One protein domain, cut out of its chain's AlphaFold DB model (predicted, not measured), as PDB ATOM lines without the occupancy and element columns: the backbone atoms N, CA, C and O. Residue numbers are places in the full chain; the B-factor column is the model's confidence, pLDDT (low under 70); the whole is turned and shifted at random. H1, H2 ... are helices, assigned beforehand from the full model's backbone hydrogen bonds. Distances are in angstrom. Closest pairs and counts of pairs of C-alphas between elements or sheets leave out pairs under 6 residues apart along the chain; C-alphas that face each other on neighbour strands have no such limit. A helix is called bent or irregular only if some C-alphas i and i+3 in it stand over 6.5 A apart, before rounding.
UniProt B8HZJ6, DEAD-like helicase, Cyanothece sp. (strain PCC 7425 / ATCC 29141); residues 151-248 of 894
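What this domain is: This is residues 151 to 248 of the 894 residues of the protein "DEAD-like helicase" of Cyanothece sp. (strain PCC 7425 / ATCC 29141) (UniProt B8HZJ6). The six helices make a loose, open frame: H3 and H4 form two opposite sides, joined at one end by residues 188 to 191, while the hairpin of H5 and H6, with H2 near it, closes the other end. Short H1 lies over the opening and meets H4; residues 182 to 189 stand free at the corner where H3 ends. The printed part has 98 residues, with helices H1 to H6 in chain order and no named strand, and its class is all helix. By the radius of gyration of the C-alphas, 14.5 A, it is compact, and it spans 37 by 35 by 22 A.

Where its parts are: Find C-alpha 151 at (47.974, 33.961, 44.290), where H1 begins; it covers residues 151 to 155, and is neither bent nor irregular, but only just: C-alphas 151 and 154 are 6.5 A apart. Next come H2, residues 162 to 169, and H3, residues 174 to 187, 19.3 A long and irregular, with C-alphas 182 and 185 standing 7.3 A apart. Go on to C-alpha 192 at (52.348, 25.494, 44.835), where H4 starts; it runs 28.6 A to residue 211. H5 is residues 217 to 224, and H6, residues 237 to 248, runs 16.4 A to C-alpha 248 at (49.646, 44.682, 33.811).

How they stand to each other: Start at Leu 151: its C-alpha is 6.3 A from that of Ala 195, the closest pair of H1 and H4, which only just touch, with 3 pairs of C-alphas within 8 A. H2 and H3 also only just touch, with 3 such pairs, closest at the C-alphas of Gln 169 and Phe 177, 6.2 A, and are about perpendicular at 84 degrees. H3 and H4 are apart. H4 and H5 only just touch, again with 3 pairs, closest at the C-alphas of Ile 206 and Leu 217, 6.1 A, and are about perpendicular at 81 degrees. H5 and H6 are a helical hairpin: they touch, closest at the C-alphas of Leu 224 and Arg 243, 7.1 A, at a shallow tilt of 27 degrees, opposite ways. H2 and H6 are close but not clearly touching, their closest C-alphas, of Ile 167 and Arg 243, being 6.5 A apart. Helix packing is mostly crossed, only just, with 1 of 3 pairs at a shallow tilt. In H2, H4, H5 and H6 every O i to N i+4 pair is within hydrogen-bond range; in H3 8 of 10 are, and in H1 0 of 1, beside 1 of 2 O i to N i+3 pairs.

The domain as a whole: Look at Ile 187 and Gly 213 for the two C-alphas farthest apart, 40.5 A. The printed part has no cut, and its one long link is residues 225 to 236, between H5 and H6. The mean pLDDT of the printed part is 84.4; look for values under 70 at residues 159 to 161 and 230 to 234.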
ATOM      1  N   LEU A 151      46.557  33.798  43.942       90.56
ATOM      2  CA  LEU A 151      47.974  33.961  44.290       90.56
ATOM      3  C   LEU A 151      48.173  35.073  45.330       90.56
ATOM      4  O   LEU A 151      48.913  34.901  46.291       90.56
ATOM      5  N   LEU A 152      47.475  36.199  45.175       90.81
ATOM      6  CA  LEU A 152      47.577  37.342  46.087       90.81
ATOM      7  C   LEU A 152      46.756  37.165  47.370       90.81
ATOM      8  O   LEU A 152      47.044  37.811  48.373       90.81
ATOM      9  N   TYR A 153      45.731  36.308  47.350       86.50
ATOM     10  CA  TYR A 153      44.826  36.090  48.479       86.50
ATOM     11  C   TYR A 153      45.569  35.659  49.748       86.50
ATOM     12  O   TYR A 153      45.254  36.142  50.839       86.50
ATOM     13  N   GLU A 154      46.541  34.757  49.598       75.69
ATOM     14  CA  GLU A 154      47.318  34.217  50.716       75.69
ATOM     15  C   GLU A 154      48.414  35.185  51.181       75.69
ATOM     16  O   GLU A 154      48.634  35.298  52.383       75.69
ATOM     17  N   GLU A 155      49.032  35.936  50.264       86.50
ATOM     18  CA  GLU A 155      50.132  36.857  50.582       86.50
ATOM     19  C   GLU A 155      49.660  38.195  51.167       86.50
ATOM     20  O   GLU A 155      50.250  38.718  52.109       86.50
ATOM     21  N   TRP A 156      48.593  38.772  50.616       86.88
ATOM     22  CA  TRP A 156      48.105  40.102  50.996       86.88
ATOM     23  C   TRP A 156      46.881  40.061  51.938       86.88
ATOM     24  O   TRP A 156      46.342  41.099  52.326       86.88
ATOM     25  N   PHE A 157      46.442  38.863  52.347       78.06
ATOM     26  CA  PHE A 157      45.458  38.607  53.412       78.06
ATOM     27  C   PHE A 157      44.104  39.346  53.298       78.06
ATOM     28  O   PHE A 157      43.522  39.772  54.300       78.06
ATOM     29  N   PHE A 158      43.515  39.464  52.105       74.25
ATOM     30  CA  PHE A 158      42.282  40.253  51.911       74.25
ATOM     31  C   PHE A 158      40.948  39.576  52.291       74.25
ATOM     32  O   PHE A 158      39.915  39.840  51.662       74.25
ATOM     33  N   ARG A 159      40.917  38.701  53.304       60.31
ATOM     34  CA  ARG A 159      39.715  37.919  53.665       60.31
ATOM     35  C   ARG A 159      38.476  38.813  53.852       60.31
ATOM     36  O   ARG A 159      38.471  39.707  54.690       60.31
ATOM     37  N   GLY A 160      37.419  38.552  53.075       58.75
ATOM     38  CA  GLY A 160      36.114  39.218  53.204       58.75
ATOM     39  C   GLY A 160      35.997  40.624  52.594       58.75
ATOM     40  O   GLY A 160      34.957  41.255  52.768       58.75
ATOM     41  N   LYS A 161      37.009  41.132  51.872       68.25
ATOM     42  CA  LYS A 161      36.954  42.460  51.229       68.25
ATOM     43  C   LYS A 161      36.427  42.379  49.790       68.25
ATOM     44  O   LYS A 161      36.937  41.609  48.979       68.25
ATOM     45  N   ALA A 162      35.441  43.215  49.450       75.12
ATOM     46  CA  ALA A 162      34.888  43.306  48.090       75.12
ATOM     47  C   ALA A 162      35.822  44.030  47.099       75.12
ATOM     48  O   ALA A 162      35.771  43.762  45.900       75.12
ATOM     49  N   SER A 163      36.700  44.909  47.590       81.25
ATOM     50  CA  SER A 163      37.590  45.737  46.769       81.25
ATOM     51  C   SER A 163      38.588  44.947  45.905       81.25
ATOM     52  O   SER A 163      38.611  45.201  44.702       81.25
ATOM     53  N   PRO A 164      39.334  43.936  46.407       85.06
ATOM     54  CA  PRO A 164      40.180  43.075  45.571       85.06
ATOM     55  C   PRO A 164      39.449  42.413  44.401       85.06
ATOM     56  O   PRO A 164      39.983  42.329  43.295       85.06
ATOM     57  N   LEU A 165      38.213  41.955  44.640       86.25
ATOM     58  CA  LEU A 165      37.376  41.344  43.606       86.25
ATOM     59  C   LEU A 165      37.002  42.374  42.538       86.25
ATOM     60  O   LEU A 165      37.079  42.068  41.355       86.25
ATOM     61  N   ASN A 166      36.651  43.597  42.944       87.06
ATOM     62  CA  ASN A 166      36.282  44.677  42.029       87.06
ATOM     63  C   ASN A 166      37.492  45.192  41.218       87.06
ATOM     64  O   ASN A 166      37.350  45.505  40.036       87.06
ATOM     65  N   ILE A 167      38.692  45.222  41.812       87.81
ATOM     66  CA  ILE A 167      39.947  45.549  41.116       87.81
ATOM     67  C   ILE A 167      40.231  44.488  40.041       87.81
ATOM     68  O   ILE A 167      40.418  44.823  38.873       87.81
ATOM     69  N   LEU A 168      40.211  43.200  40.393       89.06
ATOM     70  CA  LEU A 168      40.552  42.108  39.469       89.06
ATOM     71  C   LEU A 168      39.403  41.695  38.527       89.06
ATOM     72  O   LEU A 168      39.620  40.931  37.590       89.06
ATOM     73  N   GLN A 169      38.196  42.234  38.685       86.62
ATOM     74  CA  GLN A 169      37.077  42.000  37.763       86.62
ATOM     75  C   GLN A 169      37.372  42.524  36.347       86.62
ATOM     76  O   GLN A 169      37.020  41.890  35.344       86.62
ATOM     77  N   GLY A 170      38.050  43.670  36.236       84.88
ATOM     78  CA  GLY A 170      38.297  44.331  34.953       84.88
ATOM     79  C   GLY A 170      36.986  44.706  34.245       84.88
ATOM     80  O   GLY A 170      36.206  45.490  34.772       84.88
ATOM     81  N   ARG A 171      36.753  44.157  33.042       80.19
ATOM     82  CA  ARG A 171      35.525  44.374  32.243       80.19
ATOM     83  C   ARG A 171      34.469  43.264  32.398       80.19
ATOM     84  O   ARG A 171      33.431  43.333  31.746       80.19
ATOM     85  N   SER A 172      34.733  42.226  33.199       82.88
ATOM     86  CA  SER A 172      33.762  41.147  33.446       82.88
ATOM     87  C   SER A 172      32.527  41.674  34.184       82.88
ATOM     88  O   SER A 172      32.611  42.685  34.877       82.88
ATOM     89  N   ARG A 173      31.382  40.982  34.095       82.44
ATOM     90  CA  ARG A 173      30.238  41.261  34.984       82.44
ATOM     91  C   ARG A 173      30.554  40.788  36.410       82.44
ATOM     92  O   ARG A 173      31.176  39.740  36.581       82.44
ATOM     93  N   ALA A 174      30.168  41.568  37.419       80.50
ATOM     94  CA  ALA A 174      30.625  41.380  38.800       80.50
ATOM     95  C   ALA A 174      30.100  40.092  39.446       80.50
ATOM     96  O   ALA A 174      30.835  39.396  40.140       80.50
ATOM     97  N   ASP A 175      28.828  39.782  39.214       83.44
ATOM     98  CA  ASP A 175      28.159  38.547  39.621       83.44
ATOM     99  C   ASP A 175      28.858  37.315  39.029       83.44
ATOM    100  O   ASP A 175      29.301  36.439  39.774       83.44
ATOM    101  N   ARG A 176      29.065  37.316  37.710       85.81
ATOM    102  CA  ARG A 176      29.738  36.235  36.983       85.81
ATOM    103  C   ARG A 176      31.177  36.034  37.452       85.81
ATOM    104  O   ARG A 176      31.594  34.901  37.665       85.81
ATOM    105  N   PHE A 177      31.939  37.116  37.627       87.44
ATOM    106  CA  PHE A 177      33.332  37.020  38.064       87.44
ATOM    107  C   PHE A 177      33.443  36.458  39.485       87.44
ATOM    108  O   PHE A 177      34.284  35.602  39.741       87.44
ATOM    109  N   ARG A 178      32.569  36.883  40.406       88.69
ATOM    110  CA  ARG A 178      32.544  36.358  41.782       88.69
ATOM    111  C   ARG A 178      32.171  34.880  41.827       88.69
ATOM    112  O   ARG A 178      32.828  34.122  42.537       88.69
ATOM    113  N   GLU A 179      31.168  34.461  41.055       87.25
ATOM    114  CA  GLU A 179      30.830  33.039  40.920       87.25
ATOM    115  C   GLU A 179      32.026  32.243  40.381       87.25
ATOM    116  O   GLU A 179      32.375  31.191  40.922       87.25
ATOM    117  N   TYR A 180      32.698  32.780  39.361       89.19
ATOM    118  CA  TYR A 180      33.866  32.148  38.765       89.19
ATOM    119  C   TYR A 180      35.024  31.999  39.760       89.19
ATOM    120  O   TYR A 180      35.585  30.912  39.851       89.19
ATOM    121  N   ILE A 181      35.339  33.031  40.553       89.12
ATOM    122  CA  ILE A 181      36.368  32.977  41.609       89.12
ATOM    123  C   ILE A 181      36.056  31.891  42.638       89.12
ATOM    124  O   ILE A 181      36.942  31.097  42.952       89.12
ATOM    125  N   ASN A 182      34.812  31.835  43.127       87.00
ATOM    126  CA  ASN A 182      34.397  30.869  44.148       87.00
ATOM    127  C   ASN A 182      34.578  29.423  43.675       87.00
ATOM    128  O   ASN A 182      34.992  28.578  44.457       87.00
ATOM    129  N   ARG A 183      34.311  29.154  42.392       89.19
ATOM    130  CA  ARG A 183      34.467  27.823  41.786       89.19
ATOM    131  C   ARG A 183      35.878  27.562  41.253       89.19
ATOM    132  O   ARG A 183      36.186  26.441  40.870       89.19
ATOM    133  N   PHE A 184      36.741  28.577  41.184       88.94
ATOM    134  CA  PHE A 184      38.005  28.494  40.453       88.94
ATOM    135  C   PHE A 184      38.944  27.423  41.011       88.94
ATOM    136  O   PHE A 184      39.473  26.641  40.230       88.94
ATOM    137  N   ARG A 185      39.130  27.358  42.339       83.69
ATOM    138  CA  ARG A 185      40.009  26.358  42.980       83.69
ATOM    139  C   ARG A 185      39.465  24.931  42.898       83.69
ATOM    140  O   ARG A 185      40.262  24.001  42.917       83.69
ATOM    141  N   ASP A 186      38.148  24.769  42.770       84.88
ATOM    142  CA  ASP A 186      37.521  23.457  42.558       84.88
ATOM    143  C   ASP A 186      37.740  22.963  41.121       84.88
ATOM    144  O   ASP A 186      37.827  21.762  40.874       84.88
ATOM    145  N   ILE A 187      37.827  23.895  40.166       84.25
ATOM    146  CA  ILE A 187      38.011  23.597  38.740       84.25
ATOM    147  C   ILE A 187      39.500  23.480  38.382       84.25
ATOM    148  O   ILE A 187      39.863  22.655  37.544       84.25
ATOM    149  N   PHE A 188      40.362  24.304  38.983       84.94
ATOM    150  CA  PHE A 188      41.777  24.414  38.632       84.94
ATOM    151  C   PHE A 188      42.680  24.331  39.875       84.94
ATOM    152  O   PHE A 188      42.727  25.283  40.663       84.94
ATOM    153  N   PRO A 189      43.456  23.245  40.046       84.62
ATOM    154  CA  PRO A 189      44.507  23.201  41.053       84.62
ATOM    155  C   PRO A 189      45.666  24.126  40.647       84.62
ATOM    156  O   PRO A 189      46.147  24.071  39.518       84.62
ATOM    157  N   ILE A 190      46.127  24.971  41.572       87.06
ATOM    158  CA  ILE A 190      47.263  25.883  41.356       87.06
ATOM    159  C   ILE A 190      48.546  25.191  41.833       87.06
ATOM    160  O   ILE A 190      48.576  24.647  42.937       87.06
ATOM    161  N   ASP A 191      49.597  25.199  41.015       84.75
ATOM    162  CA  ASP A 191      50.921  24.683  41.377       84.75
ATOM    163  C   ASP A 191      51.545  25.512  42.511       84.75
ATOM    164  O   ASP A 191      51.750  26.723  42.389       84.75
ATOM    165  N   ALA A 192      51.836  24.845  43.630       84.44
ATOM    166  CA  ALA A 192      52.348  25.494  44.835       84.44
ATOM    167  C   ALA A 192      53.776  26.037  44.654       84.44
ATOM    168  O   ALA A 192      54.115  27.069  45.230       84.44
ATOM    169  N   THR A 193      54.596  25.375  43.832       83.06
ATOM    170  CA  THR A 193      55.993  25.761  43.598       83.06
ATOM    171  C   THR A 193      56.054  27.074  42.832       83.06
ATOM    172  O   THR A 193      56.715  28.016  43.259       83.06
ATOM    173  N   LEU A 194      55.316  27.188  41.727       85.19
ATOM    174  CA  LEU A 194      55.273  28.426  40.961       85.19
ATOM    175  C   LEU A 194      54.557  29.524  41.736       85.19
ATOM    176  O   LEU A 194      55.019  30.661  41.711       85.19
ATOM    177  N   ALA A 195      53.482  29.203  42.464       87.50
ATOM    178  CA  ALA A 195      52.862  30.174  43.357       87.50
ATOM    179  C   ALA A 195      53.906  30.786  44.304       87.50
ATOM    180  O   ALA A 195      54.003  32.010  44.387       87.50
ATOM    181  N   GLN A 196      54.766  29.964  44.911       87.81
ATOM    182  CA  GLN A 196      55.863  30.440  45.749       87.81
ATOM    183  C   GLN A 196      56.886  31.286  44.970       87.81
ATOM    184  O   GLN A 196      57.207  32.387  45.414       87.81
ATOM    185  N   VAL A 197      57.343  30.847  43.791       88.25
ATOM    186  CA  VAL A 197      58.279  31.619  42.941       88.25
ATOM    187  C   VAL A 197      57.701  32.989  42.564       88.25
ATOM    188  O   VAL A 197      58.414  33.995  42.544       88.25
ATOM    189  N   PHE A 198      56.400  33.055  42.272       91.69
ATOM    190  CA  PHE A 198      55.708  34.313  42.006       91.69
ATOM    191  C   PHE A 198      55.702  35.221  43.240       91.69
ATOM    192  O   PHE A 198      56.050  36.395  43.116       91.69
ATOM    193  N   ILE A 199      55.364  34.688  44.417       91.81
ATOM    194  CA  ILE A 199      55.366  35.448  45.673       91.81
ATOM    195  C   ILE A 199      56.768  35.955  46.027       91.81
ATOM    196  O   ILE A 199      56.920  37.110  46.421       91.81
ATOM    197  N   GLU A 200      57.812  35.153  45.837       90.88
ATOM    198  CA  GLU A 200      59.199  35.575  46.065       90.88
ATOM    199  C   GLU A 200      59.595  36.734  45.142       90.88
ATOM    200  O   GLU A 200      60.112  37.756  45.607       90.88
ATOM    201  N   LYS A 201      59.278  36.635  43.844       90.44
ATOM    202  CA  LYS A 201      59.497  37.738  42.894       90.44
ATOM    203  C   LYS A 201      58.660  38.974  43.245       90.44
ATOM    204  O   LYS A 201      59.143  40.090  43.057       90.44
ATOM    205  N   LEU A 202      57.445  38.798  43.768       92.62
ATOM    206  CA  LEU A 202      56.571  39.890  44.213       92.62
ATOM    207  C   LEU A 202      57.168  40.633  45.401       92.62
ATOM    208  O   LEU A 202      57.300  41.853  45.341       92.62
ATOM    209  N   ARG A 203      57.613  39.909  46.432       91.88
ATOM    210  CA  ARG A 203      58.287  40.490  47.602       91.88
ATOM    211  C   ARG A 203      59.551  41.246  47.209       91.88
ATOM    212  O   ARG A 203      59.744  42.377  47.642       91.88
ATOM    213  N   HIS A 204      60.378  40.664  46.341       90.94
ATOM    214  CA  HIS A 204      61.595  41.321  45.865       90.94
ATOM    215  C   HIS A 204      61.289  42.595  45.064       90.94
ATOM    216  O   HIS A 204      61.991  43.597  45.189       90.94
ATOM    217  N   LYS A 205      60.233  42.582  44.240       89.06
ATOM    218  CA  LYS A 205      59.800  43.758  43.476       89.06
ATOM    219  C   LYS A 205      59.302  44.877  44.392       89.06
ATOM    220  O   LYS A 205      59.723  46.012  44.193       89.06
ATOM    221  N   ILE A 206      58.495  44.545  45.399       89.88
ATOM    222  CA  ILE A 206      58.026  45.490  46.424       89.88
ATOM    223  C   ILE A 206      59.222  46.114  47.153       89.88
ATOM    224  O   ILE A 206      59.371  47.331  47.150       89.88
ATOM    225  N   GLN A 207      60.139  45.290  47.666       89.94
ATOM    226  CA  GLN A 207      61.326  45.765  48.383       89.94
ATOM    227  C   GLN A 207      62.219  46.669  47.516       89.94
ATOM    228  O   GLN A 207      62.766  47.660  47.995       89.94
ATOM    229  N   TYR A 208      62.378  46.337  46.233       89.69
ATOM    230  CA  TYR A 208      63.132  47.162  45.293       89.69
ATOM    231  C   TYR A 208      62.466  48.527  45.063       89.69
ATOM    232  O   TYR A 208      63.154  49.542  45.041       89.69
ATOM    233  N   GLU A 209      61.142  48.573  44.897       89.25
ATOM    234  CA  GLU A 209      60.394  49.825  44.693       89.25
ATOM    235  C   GLU A 209      60.422  50.719  45.940       89.25
ATOM    236  O   GLU A 209      60.686  51.918  45.818       89.25
ATOM    237  N   GLU A 210      60.283  50.127  47.131       87.19
ATOM    238  CA  GLU A 210      60.437  50.816  48.419       87.19
ATOM    239  C   GLU A 210      61.821  51.475  48.549       87.19
ATOM    240  O   GLU A 210      61.929  52.644  48.921       87.19
ATOM    241  N   GLN A 211      62.894  50.760  48.184       88.44
ATOM    242  CA  GLN A 211      64.267  51.288  48.220       88.44
ATOM    243  C   GLN A 211      64.498  52.449  47.245       88.44
ATOM    244  O   GLN A 211      65.357  53.294  47.493       88.44
ATOM    245  N   GLN A 212      63.744  52.503  46.145       87.94
ATOM    246  CA  GLN A 212      63.801  53.591  45.163       87.94
ATOM    247  C   GLN A 212      62.887  54.774  45.529       87.94
ATOM    248  O   GLN A 212      62.825  55.748  44.777       87.94
ATOM    249  N   GLY A 213      62.169  54.709  46.657       83.75
ATOM    250  CA  GLY A 213      61.219  55.742  47.081       83.75
ATOM    251  C   GLY A 213      59.988  55.855  46.175       83.75
ATOM    252  O   GLY A 213      59.375  56.920  46.111       83.75
ATOM    253  N   GLN A 214      59.647  54.790  45.443       84.44
ATOM    254  CA  GLN A 214      58.466  54.720  44.582       84.44
ATOM    255  C   GLN A 214      57.330  53.977  45.302       84.44
ATOM    256  O   GLN A 214      57.613  53.082  46.097       84.44
ATOM    257  N   PRO A 215      56.050  54.307  45.036       85.06
ATOM    258  CA  PRO A 215      54.936  53.547  45.591       85.06
ATOM    259  C   PRO A 215      54.962  52.119  45.032       85.06
ATOM    260  O   PRO A 215      54.829  51.910  43.822       85.06
ATOM    261  N   ASP A 216      55.144  51.147  45.920       90.19
ATOM    262  CA  ASP A 216      55.244  49.734  45.571       90.19
ATOM    263  C   ASP A 216      53.891  49.142  45.119       90.19
ATOM    264  O   ASP A 216      52.820  49.745  45.271       90.19
ATOM    265  N   LEU A 217      53.922  47.933  44.551       87.88
ATOM    266  CA  LEU A 217      52.720  47.231  44.077       87.88
ATOM    267  C   LEU A 217      51.629  47.035  45.148       87.88
ATOM    268  O   LEU A 217      50.446  47.089  44.802       87.88
ATOM    269  N   PHE A 218      51.983  46.806  46.415       89.31
ATOM    270  CA  PHE A 218      51.016  46.622  47.502       89.31
ATOM    271  C   PHE A 218      50.394  47.956  47.937       89.31
ATOM    272  O   PHE A 218      49.173  48.037  48.116       89.31
ATOM    273  N   THR A 219      51.197  49.018  48.020       88.38
ATOM    274  CA  THR A 219      50.721  50.387  48.274       88.38
ATOM    275  C   THR A 219      49.745  50.828  47.181       88.38
ATOM    276  O   THR A 219      48.598  51.170  47.480       88.38
ATOM    277  N   ARG A 220      50.121  50.678  45.902       89.38
ATOM    278  CA  ARG A 220      49.256  50.975  44.741       89.38
ATOM    279  C   ARG A 220      47.954  50.167  44.749       89.38
ATOM    280  O   ARG A 220      46.896  50.681  44.390       89.38
ATOM    281  N   PHE A 221      48.012  48.891  45.141       89.19
ATOM    282  CA  PHE A 221      46.820  48.046  45.267       89.19
ATOM    283  C   PHE A 221      45.882  48.541  46.375       89.19
ATOM    284  O   PHE A 221      44.660  48.555  46.205       89.19
ATOM    285  N   THR A 222      46.445  48.956  47.509       87.12
ATOM    286  CA  THR A 222      45.686  49.431  48.671       87.12
ATOM    287  C   THR A 222      45.022  50.778  48.399       87.12
ATOM    288  O   THR A 222      43.848  50.939  48.724       87.12
ATOM    289  N   GLU A 223      45.709  51.703  47.730       88.25
ATOM    290  CA  GLU A 223      45.134  52.979  47.279       88.25
ATOM    291  C   GLU A 223      43.925  52.761  46.359       88.25
ATOM    292  O   GLU A 223      42.887  53.400  46.516       88.25
ATOM    293  N   LEU A 224      44.001  51.781  45.452       88.12
ATOM    294  CA  LEU A 224      42.879  51.425  44.580       88.12
ATOM    295  C   LEU A 224      41.719  50.742  45.319       88.12
ATOM    296  O   LEU A 224      40.619  50.658  44.774       88.12
ATOM    297  N   CYS A 225      41.901  50.261  46.550       86.12
ATOM    298  CA  CYS A 225      40.804  49.629  47.284       86.12
ATOM    299  C   CYS A 225      39.701  50.615  47.695       86.12
ATOM    300  O   CYS A 225      38.564  50.177  47.877       86.12
ATOM    301  N   GLU A 226      40.005  51.908  47.833       84.44
ATOM    302  CA  GLU A 226      39.033  52.952  48.182       84.44
ATOM    303  C   GLU A 226      38.041  53.241  47.034       84.44
ATOM    304  O   GLU A 226      36.840  53.010  47.232       84.44
ATOM    305  N   PRO A 227      38.481  53.631  45.815       82.06
ATOM    306  CA  PRO A 227      37.569  53.877  44.695       82.06
ATOM    307  C   PRO A 227      36.843  52.608  44.219       82.06
ATOM    308  O   PRO A 227      35.754  52.698  43.655       82.06
ATOM    309  N   PHE A 228      37.393  51.418  44.491       84.81
ATOM    310  CA  PHE A 228      36.780  50.124  44.158       84.81
ATOM    311  C   PHE A 228      36.082  49.442  45.355       84.81
ATOM    312  O   PHE A 228      35.758  48.253  45.284       84.81
ATOM    313  N   SER A 229      35.824  50.159  46.453       76.81
ATOM    314  CA  SER A 229      35.176  49.623  47.666       76.81
ATOM    315  C   SER A 229      33.738  49.140  47.429       76.81
ATOM    316  O   SER A 229      33.337  48.093  47.945       76.81
ATOM    317  N   HIS A 230      32.986  49.852  46.585       69.25
ATOM    318  CA  HIS A 230      31.623  49.516  46.180       69.25
ATOM    319  C   HIS A 230      31.528  49.301  44.669       69.25
ATOM    320  O   HIS A 230      32.286  49.871  43.888       69.25
ATOM    321  N   HIS A 231      30.555  48.494  44.243       61.09
ATOM    322  CA  HIS A 231      30.230  48.360  42.826       61.09
ATOM    323  C   HIS A 231      29.481  49.616  42.361       61.09
ATOM    324  O   HIS A 231      28.255  49.687  42.451       61.09
ATOM    325  N   THR A 232      30.220  50.624  41.901       61.66
ATOM    326  CA  THR A 232      29.661  51.858  41.343       61.66
ATOM    327  C   THR A 232      29.933  51.918  39.840       61.66
ATOM    328  O   THR A 232      30.989  51.512  39.362       61.66
ATOM    329  N   ASN A 233      28.977  52.442  39.069       56.94
ATOM    330  CA  ASN A 233      29.136  52.628  37.620       56.94
ATOM    331  C   ASN A 233      29.977  53.871  37.263       56.94
ATOM    332  O   ASN A 233      30.107  54.193  36.087       56.94
ATOM    333  N   ASN A 234      30.522  54.582  38.258       65.69
ATOM    334  CA  ASN A 234      31.093  55.920  38.097       65.69
ATOM    335  C   ASN A 234      32.553  55.982  38.583       65.69
ATOM    336  O   ASN A 234      32.940  56.871  39.336       65.69
ATOM    337  N   ILE A 235      33.353  54.990  38.185       79.88
ATOM    338  CA  ILE A 235      34.796  54.945  38.459       79.88
ATOM    339  C   ILE A 235      35.498  55.893  37.488       79.88
ATOM    340  O   ILE A 235      35.249  55.833  36.280       79.88
ATOM    341  N   SER A 236      36.388  56.744  38.000       83.81
ATOM    342  CA  SER A 236      37.105  57.716  37.177       83.81
ATOM    343  C   SER A 236      37.940  57.031  36.080       83.81
ATOM    344  O   SER A 236      38.345  55.866  36.187       83.81
ATOM    345  N   TRP A 237      38.200  57.747  34.982       83.38
ATOM    346  CA  TRP A 237      39.092  57.252  33.926       83.38
ATOM    347  C   TRP A 237      40.515  57.009  34.461       83.38
ATOM    348  O   TRP A 237      41.141  56.010  34.107       83.38
ATOM    349  N   GLU A 238      40.978  57.864  35.377       86.12
ATOM    350  CA  GLU A 238      42.298  57.775  36.009       86.12
ATOM    351  C   GLU A 238      42.440  56.513  36.878       86.12
ATOM    352  O   GLU A 238      43.409  55.767  36.734       86.12
ATOM    353  N   ASP A 239      41.443  56.192  37.708       86.88
ATOM    354  CA  ASP A 239      41.455  54.978  38.540       86.88
ATOM    355  C   ASP A 239      41.383  53.707  37.688       86.88
ATOM    356  O   ASP A 239      42.041  52.702  37.976       86.88
ATOM    357  N   ASN A 240      40.629  53.747  36.585       85.94
ATOM    358  CA  ASN A 240      40.615  52.665  35.604       85.94
ATOM    359  C   ASN A 240      41.991  52.464  34.954       85.94
ATOM    360  O   ASN A 240      42.392  51.317  34.734       85.94
ATOM    361  N   GLN A 241      42.711  53.544  34.646       85.88
ATOM    362  CA  GLN A 241      44.060  53.483  34.087       85.88
ATOM    363  C   GLN A 241      45.055  52.909  35.105       85.88
ATOM    364  O   GLN A 241      45.767  51.957  34.776       85.88
ATOM    365  N   LYS A 242      45.036  53.398  36.352       88.06
ATOM    366  CA  LYS A 242      45.870  52.898  37.460       88.06
ATOM    367  C   LYS A 242      45.629  51.412  37.734       88.06
ATOM    368  O   LYS A 242      46.587  50.641  37.816       88.06
ATOM    369  N   ARG A 243      44.364  50.971  37.777       89.56
ATOM    370  CA  ARG A 243      43.993  49.546  37.876       89.56
ATOM    371  C   ARG A 243      44.582  48.731  36.729       89.56
ATOM    372  O   ARG A 243      45.159  47.672  36.961       89.56
ATOM    373  N   ASN A 244      44.416  49.193  35.489       88.19
ATOM    374  CA  ASN A 244      44.909  48.466  34.321       88.19
ATOM    375  C   ASN A 244      46.437  48.333  34.346       88.19
ATOM    376  O   ASN A 244      46.947  47.270  34.010       88.19
ATOM    377  N   GLN A 245      47.151  49.376  34.770       87.00
ATOM    378  CA  GLN A 245      48.604  49.344  34.912       87.00
ATOM    379  C   GLN A 245      49.044  48.360  36.004       87.00
ATOM    380  O   GLN A 245      49.912  47.533  35.756       87.00
ATOM    381  N   LEU A 246      48.399  48.385  37.177       89.81
ATOM    382  CA  LEU A 246      48.699  47.458  38.272       89.81
ATOM    383  C   LEU A 246      48.498  45.990  37.867       89.81
ATOM    384  O   LEU A 246      49.355  45.149  38.128       89.81
ATOM    385  N   ILE A 247      47.381  45.674  37.202       89.69
ATOM    386  CA  ILE A 247      47.135  44.313  36.702       89.69
ATOM    387  C   ILE A 247      48.180  43.936  35.644       89.69
ATOM    388  O   ILE A 247      48.644  42.797  35.636       89.69
ATOM    389  N   GLY A 248      48.575  44.877  34.786       86.44
ATOM    390  CA  GLY A 248      49.646  44.682  33.811       86.44
ATOM    391  C   GLY A 248      50.970  44.297  34.472       86.44
ATOM    392  O   GLY A 248      51.568  43.293  34.088       86.44
TER     393      GLY A 248